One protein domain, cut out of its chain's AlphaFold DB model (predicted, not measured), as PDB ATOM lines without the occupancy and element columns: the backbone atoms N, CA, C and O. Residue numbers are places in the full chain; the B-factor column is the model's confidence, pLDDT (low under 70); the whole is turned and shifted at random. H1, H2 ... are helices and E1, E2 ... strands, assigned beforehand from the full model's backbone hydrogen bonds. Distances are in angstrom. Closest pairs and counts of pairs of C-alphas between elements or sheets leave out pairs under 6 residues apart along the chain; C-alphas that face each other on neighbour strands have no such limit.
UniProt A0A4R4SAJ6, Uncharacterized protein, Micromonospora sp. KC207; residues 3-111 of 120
ATOM      1  N   LEU A   3     129.538 138.059 163.916       94.75
ATOM      2  CA  LEU A   3     129.256 136.635 163.986       94.75
ATOM      3  C   LEU A   3     127.803 136.428 164.405       94.75
ATOM      4  O   LEU A   3     127.252 137.232 165.161       94.75
ATOM      5  N   ALA A   4     127.186 135.378 163.880       95.62
ATOM      6  CA  ALA A   4     125.859 134.932 164.265       95.62
ATOM      7  C   ALA A   4     125.967 133.563 164.928       95.62
ATOM      8  O   ALA A   4     126.651 132.677 164.411       95.62
ATOM      9  N   ARG A   5     125.263 133.393 166.043       95.31
ATOM     10  CA  ARG A   5     125.000 132.092 166.660       95.31
ATOM     11  C   ARG A   5     123.515 131.772 166.606       95.31
ATOM     12  O   ARG A   5     122.706 132.700 166.622       95.31
ATOM     13  N   GLN A   6     123.182 130.491 166.534       95.75
ATOM     14  CA  GLN A   6     121.796 130.035 166.591       95.75
ATOM     15  C   GLN A   6     121.388 129.805 168.048       95.75
ATOM     16  O   GLN A   6     122.007 129.004 168.746       95.75
ATOM     17  N   GLY A   7     120.365 130.522 168.510       94.75
ATOM     18  CA  GLY A   7     119.960 130.561 169.910       94.75
ATOM     19  C   GLY A   7     120.984 131.242 170.823       94.75
ATOM     20  O   GLY A   7     122.155 131.439 170.483       94.75
ATOM     21  N   ALA A   8     120.550 131.605 172.030       89.81
ATOM     22  CA  ALA A   8     121.396 132.338 172.975       89.81
ATOM     23  C   ALA A   8     122.652 131.542 173.380       89.81
ATOM     24  O   ALA A   8     123.738 132.109 173.517       89.81
ATOM     25  N   ALA A   9     122.518 130.219 173.518       89.94
ATOM     26  CA  ALA A   9     123.581 129.317 173.962       89.94
ATOM     27  C   ALA A   9     124.172 128.425 172.854       89.94
ATOM     28  O   ALA A   9     125.158 127.747 173.127       89.94
ATOM     29  N   GLY A  10     123.637 128.436 171.627       91.88
ATOM     30  CA  GLY A  10     124.071 127.507 170.576       91.88
ATOM     31  C   GLY A  10     125.360 127.907 169.858       91.88
ATOM     32  O   GLY A  10     126.066 128.830 170.259       91.88
ATOM     33  N   ASP A  11     125.693 127.186 168.792       93.50
ATOM     34  CA  ASP A  11     126.968 127.351 168.095       93.50
ATOM     35  C   ASP A  11     127.029 128.615 167.242       93.50
ATOM     36  O   ASP A  11     126.015 129.150 166.789       93.50
ATOM     37  N   VAL A  12     128.255 129.078 166.971       94.62
ATOM     38  CA  VAL A  12     128.486 130.049 165.899       94.62
ATOM     39  C   VAL A  12     128.159 129.372 164.575       94.62
ATOM     40  O   VAL A  12     128.729 128.342 164.222       94.62
ATOM     41  N   VAL A  13     127.246 129.988 163.836       96.00
ATOM     42  CA  VAL A  13     126.740 129.476 162.566       96.00
ATOM     43  C   VAL A  13     127.117 130.357 161.389       96.00
ATOM     44  O   VAL A  13     127.015 129.925 160.253       96.00
ATOM     45  N   TYR A  14     127.553 131.596 161.599       95.69
ATOM     46  CA  TYR A  14     127.936 132.452 160.481       95.69
ATOM     47  C   TYR A  14     128.943 133.509 160.903       95.69
ATOM     48  O   TYR A  14     128.810 134.114 161.966       95.69
ATOM     49  N   VAL A  15     129.899 133.794 160.027       94.94
ATOM     50  CA  VAL A  15     130.857 134.891 160.182       94.94
ATOM     51  C   VAL A  15     130.766 135.789 158.957       94.94
ATOM     52  O   VAL A  15     130.668 135.310 157.828       94.94
ATOM     53  N   GLY A  16     130.763 137.103 159.160       92.44
ATOM     54  CA  GLY A  16     130.697 138.035 158.048       92.44
ATOM     55  C   GLY A  16     131.255 139.411 158.354       92.44
ATOM     56  O   GLY A  16     131.273 139.894 159.488       92.44
ATOM     57  N   MET A  17     131.617 140.130 157.302       90.12
ATOM     58  CA  MET A  17     131.924 141.548 157.392       90.12
ATOM     59  C   MET A  17     130.771 142.449 156.924       90.12
ATOM     60  O   MET A  17     130.028 142.181 155.973       90.12
ATOM     61  N   ALA A  18     130.639 143.595 157.587       85.75
ATOM     62  CA  ALA A  18     129.796 144.691 157.142       85.75
ATOM     63  C   ALA A  18     130.700 145.879 156.808       85.75
ATOM     64  O   ALA A  18     131.303 146.460 157.702       85.75
ATOM     65  N   GLY A  19     130.811 146.209 155.519       79.06
ATOM     66  CA  GLY A  19     131.418 147.468 155.095       79.06
ATOM     67  C   GLY A  19     130.507 148.658 155.393       79.06
ATOM     68  O   GLY A  19     129.309 148.488 155.643       79.06
ATOM     69  N   GLU A  20     131.084 149.854 155.322       72.44
ATOM     70  CA  GLU A  20     130.365 151.116 155.457       72.44
ATOM     71  C   GLU A  20     129.179 151.171 154.479       72.44
ATOM     72  O   GLU A  20     129.312 150.903 153.282       72.44
ATOM     73  N   ARG A  21     127.986 151.485 154.989       65.88
ATOM     74  CA  ARG A  21     126.747 151.569 154.197       65.88
ATOM     75  C   ARG A  21     126.035 152.867 154.520       65.88
ATOM     76  O   ARG A  21     125.181 152.881 155.400       65.88
ATOM     77  N   ARG A  22     126.389 153.952 153.822       70.25
ATOM     78  CA  ARG A  22     125.858 155.304 154.096       70.25
ATOM     79  C   ARG A  22     125.994 155.690 155.585       70.25
ATOM     80  O   ARG A  22     125.035 156.175 156.176       70.25
ATOM     81  N   GLY A  23     127.129 155.374 156.213       71.50
ATOM     82  CA  GLY A  23     127.358 155.640 157.640       71.50
ATOM     83  C   GLY A  23     126.715 154.638 158.610       71.50
ATOM     84  O   GLY A  23     126.720 154.867 159.814       71.50
ATOM     85  N   GLN A  24     126.085 153.558 158.124       78.00
ATOM     86  CA  GLN A  24     125.354 152.617 158.984       78.00
ATOM     87  C   GLN A  24     126.089 151.303 159.272       78.00
ATOM     88  O   GLN A  24     125.530 150.479 159.996       78.00
ATOM     89  N   GLY A  25     127.274 151.065 158.695       84.31
ATOM     90  CA  GLY A  25     128.062 149.832 158.877       84.31
ATOM     91  C   GLY A  25     127.235 148.544 159.069       84.31
ATOM     92  O   GLY A  25     126.431 148.147 158.213       84.31
ATOM     93  N   LEU A  26     127.392 147.908 160.238       86.88
ATOM     94  CA  LEU A  26     126.657 146.700 160.635       86.88
ATOM     95  C   LEU A  26     125.141 146.914 160.724       86.88
ATOM     96  O   LEU A  26     124.380 146.086 160.228       86.88
ATOM     97  N   ARG A  27     124.676 148.031 161.288       86.62
ATOM     98  CA  ARG A  27     123.238 148.339 161.385       86.62
ATOM     99  C   ARG A  27     122.585 148.381 160.003       86.62
ATOM    100  O   ARG A  27     121.483 147.857 159.819       86.62
ATOM    101  N   GLY A  28     123.282 148.938 159.014       87.12
ATOM    102  CA  GLY A  28     122.847 148.957 157.619       87.12
ATOM    103  C   GLY A  28     122.800 147.556 157.007       87.12
ATOM    104  O   GLY A  28     121.879 147.234 156.256       87.12
ATOM    105  N   ARG A  29     123.758 146.685 157.348       87.69
ATOM    106  CA  ARG A  29     123.746 145.267 156.951       87.69
ATOM    107  C   ARG A  29     122.546 144.524 157.546       87.69
ATOM    108  O   ARG A  29     121.766 143.953 156.787       87.69
ATOM    109  N   LEU A  30     122.354 144.600 158.863       88.69
ATOM    110  CA  LEU A  30     121.271 143.916 159.578       88.69
ATOM    111  C   LEU A  30     119.882 144.415 159.157       88.69
ATOM    112  O   LEU A  30     118.953 143.626 159.009       88.69
ATOM    113  N   THR A  31     119.737 145.711 158.870       89.31
ATOM    114  CA  THR A  31     118.470 146.281 158.377       89.31
ATOM    115  C   THR A  31     118.043 145.671 157.042       89.31
ATOM    116  O   THR A  31     116.850 145.518 156.780       89.31
ATOM    117  N   VAL A  32     118.998 145.324 156.180       87.38
ATOM    118  CA  VAL A  32     118.701 144.711 154.886       87.38
ATOM    119  C   VAL A  32     118.217 143.267 155.056       87.38
ATOM    120  O   VAL A  32     117.239 142.898 154.400       87.38
ATOM    121  N   TYR A  33     118.819 142.501 155.974       87.19
ATOM    122  CA  TYR A  33     118.321 141.173 156.353       87.19
ATOM    123  C   TYR A  33     116.921 141.262 156.956       87.19
ATOM    124  O   TYR A  33     116.002 140.644 156.435       87.19
ATOM    125  N   ARG A  34     116.708 142.146 157.940       86.88
ATOM    126  CA  ARG A  34     115.393 142.356 158.575       86.88
ATOM    127  C   ARG A  34     114.281 142.716 157.586       86.88
ATOM    128  O   ARG A  34     113.116 142.461 157.845       86.88
ATOM    129  N   ARG A  35     114.613 143.350 156.460       88.56
ATOM    130  CA  ARG A  35     113.641 143.693 155.408       88.56
ATOM    131  C   ARG A  35     113.386 142.548 154.419       88.56
ATOM    132  O   ARG A  35     112.552 142.723 153.536       88.56
ATOM    133  N   GLY A  36     114.091 141.422 154.527       83.00
ATOM    134  CA  GLY A  36     114.011 140.296 153.590       83.00
ATOM    135  C   GLY A  36     114.598 140.601 152.208       83.00
ATOM    136  O   GLY A  36     114.291 139.919 151.239       83.00
ATOM    137  N   LYS A  37     115.411 141.660 152.080       83.25
ATOM    138  CA  LYS A  37     115.907 142.148 150.778       83.25
ATOM    139  C   LYS A  37     117.124 141.388 150.251       83.25
ATOM    140  O   LYS A  37     117.524 141.608 149.116       83.25
ATOM    141  N   VAL A  38     117.738 140.551 151.082       80.12
ATOM    142  CA  VAL A  38     118.929 139.767 150.734       80.12
ATOM    143  C   VAL A  38     118.676 138.311 151.106       80.12
ATOM    144  O   VAL A  38     119.370 137.723 151.919       80.12
ATOM    145  N   ALA A  39     117.612 137.760 150.528       81.12
ATOM    146  CA  ALA A  39     117.231 136.357 150.662       81.12
ATOM    147  C   ALA A  39     118.148 135.408 149.863       81.12
ATOM    148  O   ALA A  39     118.088 134.206 150.049       81.12
ATOM    149  N   VAL A  40     118.977 135.955 148.966       85.44
ATOM    150  CA  VAL A  40     119.782 135.208 147.981       85.44
ATOM    151  C   VAL A  40     121.272 135.583 148.019       85.44
ATOM    152  O   VAL A  40     121.963 135.512 147.013       85.44
ATOM    153  N   SER A  41     121.776 136.096 149.152       86.88
ATOM    154  CA  SER A  41     123.229 136.092 149.400       86.88
ATOM    155  C   SER A  41     123.607 136.138 150.883       86.88
ATOM    156  O   SER A  41     122.883 136.676 151.730       86.88
ATOM    157  N   GLY A  42     124.806 135.635 151.189       90.56
ATOM    158  CA  GLY A  42     125.407 135.676 152.526       90.56
ATOM    159  C   GLY A  42     124.506 135.047 153.588       90.56
ATOM    160  O   GLY A  42     123.844 134.048 153.327       90.56
ATOM    161  N   LEU A  43     124.439 135.666 154.772       92.69
ATOM    162  CA  LEU A  43     123.634 135.159 155.890       92.69
ATOM    163  C   LEU A  43     122.162 134.914 155.525       92.69
ATOM    164  O   LEU A  43     121.589 133.930 155.967       92.69
ATOM    165  N   GLY A  44     121.543 135.798 154.741       93.69
ATOM    166  CA  GLY A  44     120.112 135.696 154.452       93.69
ATOM    167  C   GLY A  44     119.760 134.505 153.563       93.69
ATOM    168  O   GLY A  44     118.745 133.864 153.803       93.69
ATOM    169  N   GLU A  45     120.619 134.170 152.600       94.19
ATOM    170  CA  GLU A  45     120.491 132.929 151.821       94.19
ATOM    171  C   GLU A  45     120.762 131.706 152.686       94.19
ATOM    172  O   GLU A  45     119.960 130.783 152.716       94.19
ATOM    173  N   ALA A  46     121.842 131.740 153.467       94.88
ATOM    174  CA  ALA A  46     122.220 130.630 154.328       94.88
ATOM    175  C   ALA A  46     121.133 130.265 155.360       94.88
ATOM    176  O   ALA A  46     120.962 129.087 155.682       94.88
ATOM    177  N   VAL A  47     120.415 131.275 155.862       95.88
ATOM    178  CA  VAL A  47     119.234 131.132 156.724       95.88
ATOM    179  C   VAL A  47     118.046 130.584 155.942       95.88
ATOM    180  O   VAL A  47     117.410 129.636 156.394       95.88
ATOM    181  N   LEU A  48     117.737 131.173 154.782       96.25
ATOM    182  CA  LEU A  48     116.565 130.784 154.004       96.25
ATOM    183  C   LEU A  48     116.663 129.339 153.511       96.25
ATOM    184  O   LEU A  48     115.691 128.607 153.647       96.25
ATOM    185  N   ASP A  49     117.823 128.904 153.015       95.94
ATOM    186  CA  ASP A  49     118.034 127.517 152.584       95.94
ATOM    187  C   ASP A  49     117.721 126.518 153.699       95.94
ATOM    188  O   ASP A  49     117.115 125.477 153.461       95.94
ATOM    189  N   ARG A  50     118.134 126.839 154.930       96.56
ATOM    190  CA  ARG A  50     117.927 125.976 156.096       96.56
ATOM    191  C   ARG A  50     116.478 125.958 156.541       96.56
ATOM    192  O   ARG A  50     115.964 124.882 156.811       96.56
ATOM    193  N   ALA A  51     115.822 127.115 156.556       97.25
ATOM    194  CA  ALA A  51     114.397 127.190 156.851       97.25
ATOM    195  C   ALA A  51     113.570 126.426 155.803       97.25
ATOM    196  O   ALA A  51     112.659 125.689 156.150       97.25
ATOM    197  N   LEU A  52     113.918 126.528 154.516       96.94
ATOM    198  CA  LEU A  52     113.252 125.771 153.448       96.94
ATOM    199  C   LEU A  52     113.541 124.263 153.495       96.94
ATOM    200  O   LEU A  52     112.776 123.485 152.930       96.94
ATOM    201  N   ALA A  53     114.623 123.849 154.155       97.38
ATOM    202  CA  ALA A  53     114.924 122.446 154.424       97.38
ATOM    203  C   ALA A  53     114.223 121.904 155.690       97.38
ATOM    204  O   ALA A  53     114.255 120.696 155.922       97.38
ATOM    205  N   ASP A  54     113.590 122.761 156.497       98.06
ATOM    206  CA  ASP A  54     112.823 122.382 157.687       98.06
ATOM    207  C   ASP A  54     111.355 122.119 157.312       98.06
ATOM    208  O   ASP A  54     110.632 122.998 156.838       98.06
ATOM    209  N   VAL A  55     110.901 120.880 157.532       98.12
ATOM    210  CA  VAL A  55     109.540 120.455 157.177       98.12
ATOM    211  C   VAL A  55     108.466 121.229 157.941       98.12
ATOM    212  O   VAL A  55     107.447 121.576 157.346       98.12
ATOM    213  N   THR A  56     108.700 121.551 159.213       98.00
ATOM    214  CA  THR A  56     107.748 122.282 160.058       98.00
ATOM    215  C   THR A  56     107.590 123.703 159.535       98.00
ATOM    216  O   THR A  56     106.473 124.167 159.318       98.00
ATOM    217  N   PHE A  57     108.710 124.365 159.225       97.88
ATOM    218  CA  PHE A  57     108.696 125.706 158.643       97.88
ATOM    219  C   PHE A  57     107.902 125.748 157.330       97.88
ATOM    220  O   PHE A  57     107.084 126.648 157.116       97.88
ATOM    221  N   VAL A  58     108.116 124.772 156.442       98.12
ATOM    222  CA  VAL A  58     107.408 124.694 155.155       98.12
ATOM    223  C   VAL A  58     105.922 124.384 155.346       98.12
ATOM    224  O   VAL A  58     105.092 124.988 154.663       98.12
ATOM    225  N   GLN A  59     105.570 123.490 156.274       98.12
ATOM    226  CA  GLN A  59     104.180 123.142 156.585       98.12
ATOM    227  C   GLN A  59     103.381 124.358 157.065       98.12
ATOM    228  O   GLN A  59     102.329 124.645 156.495       98.12
ATOM    229  N   GLU A  60     103.913 125.140 158.006       96.62
ATOM    230  CA  GLU A  60     103.260 126.362 158.500       96.62
ATOM    231  C   GLU A  60     102.972 127.372 157.374       96.62
ATOM    232  O   GLU A  60     101.928 128.032 157.342       96.62
ATOM    233  N   HIS A  61     103.894 127.506 156.417       97.31
ATOM    234  CA  HIS A  61     103.713 128.407 155.279       97.31
ATOM    235  C   HIS A  61     102.749 127.844 154.229       97.31
ATOM    236  O   HIS A  61     102.023 128.612 153.589       97.31
ATOM    237  N   LEU A  62     102.720 126.522 154.045       97.69
ATOM    238  CA  LEU A  62     101.763 125.858 153.169       97.69
ATOM    239  C   LEU A  62     100.333 126.026 153.690       97.69
ATOM    240  O   LEU A  62      99.445 126.355 152.909       97.69
ATOM    241  N   GLU A  63     100.112 125.871 154.995       97.38
ATOM    242  CA  GLU A  63      98.804 126.095 155.621       97.38
ATOM    243  C   GLU A  63      98.299 127.524 155.386       97.38
ATOM    244  O   GLU A  63      97.148 127.722 154.995       97.38
ATOM    245  N   GLN A  64      99.173 128.527 155.524       96.19
ATOM    246  CA  GLN A  64      98.840 129.924 155.215       96.19
ATOM    247  C   GLN A  64      98.478 130.117 153.739       96.19
ATOM    248  O   GLN A  64      97.525 130.831 153.420       96.19
ATOM    249  N   LEU A  65      99.214 129.472 152.829       97.06
ATOM    250  CA  LEU A  65      98.936 129.532 151.396       97.06
ATOM    251  C   LEU A  65      97.574 128.909 151.060       97.06
ATOM    252  O   LEU A  65      96.780 129.534 150.358       97.06
ATOM    253  N   VAL A  66      97.291 127.715 151.590       98.12
ATOM    254  CA  VAL A  66      96.003 127.021 151.428       98.12
ATOM    255  C   VAL A  66      94.859 127.846 152.026       98.12
ATOM    256  O   VAL A  66      93.790 127.937 151.428       98.12
ATOM    257  N   GLY A  67      95.102 128.525 153.150       97.50
ATOM    258  CA  GLY A  67      94.164 129.449 153.790       97.50
ATOM    259  C   GLY A  67      93.970 130.792 153.072       97.50
ATOM    260  O   GLY A  67      93.310 131.677 153.616       97.50
ATOM    261  N   GLY A  68      94.540 130.987 151.878       97.25
ATOM    262  CA  GLY A  68      94.368 132.210 151.090       97.25
ATOM    263  C   GLY A  68      95.205 133.400 151.569       97.25
ATOM    264  O   GLY A  68      94.895 134.542 151.233       97.25
ATOM    265  N   GLN A  69      96.279 133.157 152.327       96.69
ATOM    266  CA  GLN A  69      97.205 134.178 152.828       96.69
ATOM    267  C   GLN A  69      98.609 134.030 152.207       96.69
ATOM    268  O   GLN A  69      99.590 133.801 152.922       96.69
ATOM    269  N   PRO A  70      98.760 134.160 150.872       94.69
ATOM    270  CA  PRO A  70     100.060 134.028 150.231       94.69
ATOM    271  C   PRO A  70     101.013 135.143 150.681       94.69
ATOM    272  O   PRO A  70     100.683 136.331 150.685       94.69
ATOM    273  N   LYS A  71     102.250 134.763 151.001       94.88
ATOM    274  CA  LYS A  71     103.318 135.690 151.384       94.88
ATOM    275  C   LYS A  71     104.252 135.983 150.215       94.88
ATOM    276  O   LYS A  71     104.623 135.101 149.446       94.88
ATOM    277  N   ARG A  72     104.725 137.230 150.130       94.31
ATOM    278  CA  ARG A  72     105.822 137.600 149.218       94.31
ATOM    279  C   ARG A  72     107.128 136.944 149.668       94.31
ATOM    280  O   ARG A  72     107.350 136.816 150.868       94.31
ATOM    281  N   ALA A  73     108.055 136.691 148.745       93.38
ATOM    282  CA  ALA A  73     109.377 136.125 149.055       93.38
ATOM    283  C   ALA A  73     110.133 136.870 150.178       93.38
ATOM    284  O   ALA A  73     110.756 136.259 151.039       93.38
ATOM    285  N   ALA A  74     110.030 138.203 150.231       94.06
ATOM    286  CA  ALA A  74     110.647 138.987 151.303       94.06
ATOM    287  C   ALA A  74     110.071 138.676 152.698       94.06
ATOM    288  O   ALA A  74     110.786 138.826 153.682       94.06
ATOM    289  N   ALA A  75     108.801 138.272 152.797       95.06
ATOM    290  CA  ALA A  75     108.197 137.849 154.058       95.06
ATOM    291  C   ALA A  75     108.689 136.452 154.463       95.06
ATOM    292  O   ALA A  75     109.110 136.299 155.600       95.06
ATOM    293  N   TRP A  76     108.790 135.505 153.523       96.12
ATOM    294  CA  TRP A  76     109.420 134.196 153.767       96.12
ATOM    295  C   TRP A  76     110.845 134.333 154.309       96.12
ATOM    296  O   TRP A  76     111.206 133.709 155.299       96.12
ATOM    297  N   ALA A  77     111.651 135.222 153.722       95.94
ATOM    298  CA  ALA A  77     113.001 135.489 154.216       95.94
ATOM    299  C   ALA A  77     113.020 136.107 155.630       95.94
ATOM    300  O   ALA A  77     113.962 135.895 156.388       95.94
ATOM    301  N   GLN A  78     111.998 136.889 155.999       95.75
ATOM    302  CA  GLN A  78     111.858 137.421 157.358       95.75
ATOM    303  C   GLN A  78     111.422 136.344 158.350       95.75
ATOM    304  O   GLN A  78     111.916 136.335 159.476       95.75
ATOM    305  N   ASP A  79     110.512 135.461 157.941       96.62
ATOM    306  CA  ASP A  79     110.092 134.302 158.726       96.62
ATOM    307  C   ASP A  79     111.276 133.360 158.966       96.62
ATOM    308  O   ASP A  79     111.521 132.983 160.105       96.62
ATOM    309  N   ALA A  80     112.096 133.098 157.946       96.81
ATOM    310  CA  ALA A  80     113.313 132.301 158.078       96.81
ATOM    311  C   ALA A  80     114.306 132.907 159.092       96.81
ATOM    312  O   ALA A  80     114.899 132.190 159.893       96.81
ATOM    313  N   LEU A  81     114.462 134.239 159.118       95.31
ATOM    314  CA  LEU A  81     115.297 134.918 160.122       95.31
ATOM    315  C   LEU A  81     114.741 134.811 161.544       95.31
ATOM    316  O   LEU A  81     115.531 134.798 162.484       95.31
ATOM    317  N   ARG A  82     113.412 134.764 161.707       95.75
ATOM    318  CA  ARG A  82     112.774 134.509 163.008       95.75
ATOM    319  C   ARG A  82     112.980 133.062 163.439       95.75
ATOM    320  O   ARG A  82     113.408 132.837 164.561       95.75
ATOM    321  N   TRP A  83     112.729 132.118 162.533       96.56
ATOM    322  CA  TRP A  83     112.951 130.684 162.742       96.56
ATOM    323  C   TRP A  83     114.394 130.383 163.167       96.56
ATOM    324  O   TRP A  83     114.620 129.594 164.076       96.56
ATOM    325  N   ALA A  84     115.373 131.061 162.562       96.00
ATOM    326  CA  ALA A  84     116.784 130.825 162.845       96.00
ATOM    327  C   ALA A  84     117.261 131.332 164.219       96.00
ATOM    328  O   ALA A  84     118.381 130.999 164.595       96.00
ATOM    329  N   ASP A  85     116.473 132.153 164.928       95.94
ATOM    330  CA  ASP A  85     116.787 132.692 166.265       95.94
ATOM    331  C   ASP A  85     118.251 133.157 166.418       95.94
ATOM    332  O   ASP A  85     119.024 132.685 167.255       95.94
ATOM    333  N   LEU A  86     118.688 134.036 165.512       95.38
ATOM    334  CA  LEU A  86     120.092 134.426 165.440       95.38
ATOM    335  C   LEU A  86     120.450 135.506 166.460       95.38
ATOM    336  O   LEU A  86     119.921 136.620 166.417       95.38
ATOM    337  N   HIS A  87     121.472 135.236 167.269       95.44
ATOM    338  CA  HIS A  87     122.107 136.241 168.118       95.44
ATOM    339  C   HIS A  87     123.401 136.737 167.479       95.44
ATOM    340  O   HIS A  87     124.260 135.951 167.075       95.44
ATOM    341  N   ILE A  88     123.543 138.062 167.396       93.75
ATOM    342  CA  ILE A  88     124.660 138.717 166.713       93.75
ATOM    343  C   ILE A  88     125.634 139.312 167.728       93.75
ATOM    344  O   ILE A  88     125.244 140.125 168.565       93.75
ATOM    345  N   SER A  89     126.917 138.988 167.585       93.88
ATOM    346  CA  SER A  89     128.020 139.716 168.225       93.88
ATOM    347  C   SER A  89     128.881 140.380 167.158       93.88
ATOM    348  O   SER A  89     128.945 139.918 166.017       93.88
ATOM    349  N   TRP A  90     129.529 141.493 167.490       94.00
ATOM    350  CA  TRP A  90     130.325 142.231 166.516       94.00
ATOM    351  C   TRP A  90     131.530 142.922 167.130       94.00
ATOM    352  O   TRP A  90     131.551 143.249 168.312       94.00
ATOM    353  N   ALA A  91     132.506 143.189 166.268       92.62
ATOM    354  CA  ALA A  91     133.675 143.997 166.566       92.62
ATOM    355  C   ALA A  91     133.800 145.116 165.527       92.62
ATOM    356  O   ALA A  91     133.663 144.883 164.314       92.62
ATOM    357  N   VAL A  92     134.053 146.332 166.011       91.19
ATOM    358  CA  VAL A  92     134.438 147.473 165.176       91.19
ATOM    359  C   VAL A  92     135.927 147.347 164.870       91.19
ATOM    360  O   VAL A  92     136.711 146.994 165.744       91.19
ATOM    361  N   THR A  93     136.304 147.595 163.622       90.75
ATOM    362  CA  THR A  93     137.692 147.554 163.154       90.75
ATOM    363  C   THR A  93     138.035 148.882 162.502       90.75
ATOM    364  O   THR A  93     137.144 149.544 161.974       90.75
ATOM    365  N   GLU A  94     139.314 149.248 162.521       90.19
ATOM    366  CA  GLU A  94     139.801 150.536 162.008       90.19
ATOM    367  C   GLU A  94     139.488 150.731 160.522       90.19
ATOM    368  O   GLU A  94     139.022 151.788 160.109       90.19
ATOM    369  N   ASP A  95     139.701 149.689 159.717       89.44
ATOM    370  CA  ASP A  95     139.475 149.735 158.281       89.44
ATOM    371  C   ASP A  95     138.921 148.408 157.729       89.44
ATOM    372  O   ASP A  95     138.667 147.424 158.440       89.44
ATOM    373  N   ARG A  96     138.709 148.390 156.408       90.12
ATOM    374  CA  ARG A  96     138.247 147.205 155.679       90.12
ATOM    375  C   ARG A  96     139.261 146.061 155.736       90.12
ATOM    376  O   ARG A  96     138.847 144.905 155.771       90.12
ATOM    377  N   ARG A  97     140.560 146.359 155.701       92.94
ATOM    378  CA  ARG A  97     141.618 145.344 155.684       92.94
ATOM    379  C   ARG A  97     141.649 144.602 157.017       92.94
ATOM    380  O   ARG A  97     141.601 143.378 157.016       92.94
ATOM    381  N   ALA A  98     141.607 145.327 158.131       93.62
ATOM    382  CA  ALA A  98     141.481 144.785 159.476       93.62
ATOM    383  C   ALA A  98     140.200 143.950 159.634       93.62
ATOM    384  O   ALA A  98     140.248 142.866 160.210       93.62
ATOM    385  N   ALA A  99     139.073 144.394 159.064       92.69
ATOM    386  CA  ALA A  99     137.834 143.614 159.068       92.69
ATOM    387  C   ALA A  99     137.976 142.258 158.356       92.69
ATOM    388  O   ALA A  99     137.469 141.264 158.870       92.69
ATOM    389  N   VAL A 100     138.652 142.220 157.200       92.69
ATOM    390  CA  VAL A 100     138.906 140.985 156.434       92.69
ATOM    391  C   VAL A 100     139.884 140.072 157.170       92.69
ATOM    392  O   VAL A 100     139.645 138.871 157.261       92.69
ATOM    393  N   THR A 101     140.967 140.623 157.725       95.19
ATOM    394  CA  THR A 101     141.931 139.848 158.523       95.19
ATOM    395  C   THR A 101     141.251 139.205 159.728       95.19
ATOM    396  O   THR A 101     141.434 138.016 159.975       95.19
ATOM    397  N   LEU A 102     140.417 139.966 160.443       94.56
ATOM    398  CA  LEU A 102     139.676 139.461 161.593       94.56
ATOM    399  C   LEU A 102     138.612 138.426 161.194       94.56
ATOM    400  O   LEU A 102     138.451 137.429 161.887       94.56
ATOM    401  N   GLU A 103     137.898 138.634 160.084       94.44
ATOM    402  CA  GLU A 103     136.940 137.655 159.550       94.44
ATOM    403  C   GLU A 103     137.618 136.311 159.261       94.44
ATOM    404  O   GLU A 103     137.119 135.283 159.709       94.44
ATOM    405  N   ARG A 104     138.781 136.318 158.595       94.19
ATOM    406  CA  ARG A 104     139.560 135.098 158.323       94.19
ATOM    407  C   ARG A 104     140.009 134.404 159.603       94.19
ATOM    408  O   ARG A 104     139.736 133.225 159.768       94.19
ATOM    409  N   ALA A 105     140.596 135.146 160.541       94.88
ATOM    410  CA  ALA A 105     141.039 134.577 161.813       94.88
ATOM    411  C   ALA A 105     139.886 133.924 162.600       94.88
ATOM    412  O   ALA A 105     140.072 132.878 163.217       94.88
ATOM    413  N   VAL A 106     138.684 134.512 162.566       94.06
ATOM    414  CA  VAL A 106     137.500 133.931 163.219       94.06
ATOM    415  C   VAL A 106     136.959 132.722 162.459       94.06
ATOM    416  O   VAL A 106     136.541 131.762 163.104       94.06
ATOM    417  N   LEU A 107     136.976 132.734 161.122       93.75
ATOM    418  CA  LEU A 107     136.623 131.563 160.311       93.75
ATOM    419  C   LEU A 107     137.551 130.381 160.615       93.75
ATOM    420  O   LEU A 107     137.055 129.283 160.856       93.75
ATOM    421  N   ASP A 108     138.862 130.622 160.695       93.38
ATOM    422  CA  ASP A 108     139.861 129.603 161.036       93.38
ATOM    423  C   ASP A 108     139.652 129.076 162.464       93.38
ATOM    424  O   ASP A 108     139.592 127.867 162.689       93.38
ATOM    425  N   ALA A 109     139.452 129.975 163.434       92.81
ATOM    426  CA  ALA A 109     139.183 129.602 164.825       92.81
ATOM    427  C   ALA A 109     137.853 128.845 165.003       92.81
ATOM    428  O   ALA A 109     137.706 128.066 165.943       92.81
ATOM    429  N   SER A 110     136.894 129.053 164.098       90.38
ATOM    430  CA  SER A 110     135.568 128.419 164.111       90.38
ATOM    431  C   SER A 110     135.452 127.288 163.082       90.38
ATOM    432  O   SER A 110     134.343 126.881 162.739       90.38
ATOM    433  N   ALA A 111     136.571 126.765 162.565       86.62
ATOM    434  CA  ALA A 111     136.561 125.774 161.487       86.62
ATOM    435  C   ALA A 111     135.801 124.486 161.854       86.62
ATOM    436  O   ALA A 111     135.153 123.891 160.985       86.62
TER     437      ALA A 111
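AT A GLANCE: This is residues 3 to 111 of the 120 residues of an uncharacterized protein of Micromonospora sp. KC207 (UniProt A0A4R4SAJ6). The model is a drawn-out row of parts, with a small three-stranded sheet between helix H5 at one end of the long axis and a loose group of helices toward the other end. H2 packs over E2 of the sheet with residues 42 to 47, H4 crosses H2, H1 meets H4 and H3 lies at the far end, where residues 63 to 68 stick out. The printed part has 109 residues, with five named helices and three named strands in the order E1 E2 H1 H2 H3 H4 E3 H5; the sheet runs E2 E1 E3, all antiparallel, and the class is mostly helix. It is only just compact, close to loose, with a radius of gyration of the C-alphas of 15.6 A, and elongated, with spans of 51 by 31 by 20 A.

IN THESE COORDINATES: E1 covers residues 3 to 6 and begins at C-alpha 3 (129.256, 136.635, 163.986). E2 covers residues 12 to 16. H1 is residues 25 to 34, 14.7 A long, and H2 is residues 42 to 52, 15.7 A. H3 is residues 55 to 66, 16.1 A, ending at C-alpha 66 (96.003, 127.021, 151.428). H4 is residues 73 to 83, 15.2 A. E3 covers residues 86 to 90. H5 is residues 96 to 109, 19.9 A, ending at C-alpha 109 (139.183, 129.602, 164.825).

HOW THE PARTS SIT: E1 and E2 form a hairpin, antiparallel at 152 degrees, with N 4 and O 14 within hydrogen-bond range at 2.8 A. E1 and E3 are antiparallel at 157 degrees, with N 5 and O 87 at 2.9 A and N 89 and O 3 at 3.0 A. H2 is on the sheet at a height over the sheet of 10.6 A, over E2 and along the strands; the closest C-alphas of E2 and H2, Tyr 14 and Leu 43, are 6.8 A apart. H5 only grazes the sheet with residues 99 to 107, and touches no helix; the closest C-alphas of E2 and H5, Gly 16 and Glu 103, are 6.4 A apart. H2 and H4 touch, about perpendicular at 83 degrees, with the C-alphas of Ala 51 and Ala 80 closest at 5.4 A. H1 and H4 touch, about perpendicular at 75 degrees, with the C-alphas of Arg 34 and Gln 78 closest at 6.2 A. H2 and H3 only just touch, with 3 pairs of C-alphas within 8 A, and only at the corner; Ala 51 and Phe 57 have the closest C-alphas, 6.2 A, and H3 touches with residues 57 to 58 alone. Every O i to N i+4 pair is within hydrogen-bond range in H1, H3, H4 and H5, and 6 of 7 in H2.

THE WHOLE: The two C-alphas farthest apart, those of Gly 67 and Glu 94, are 50.9 A apart. The printed part has no cut and no long link. The mean pLDDT of the printed part is 92.0, and residue 21 is under 70.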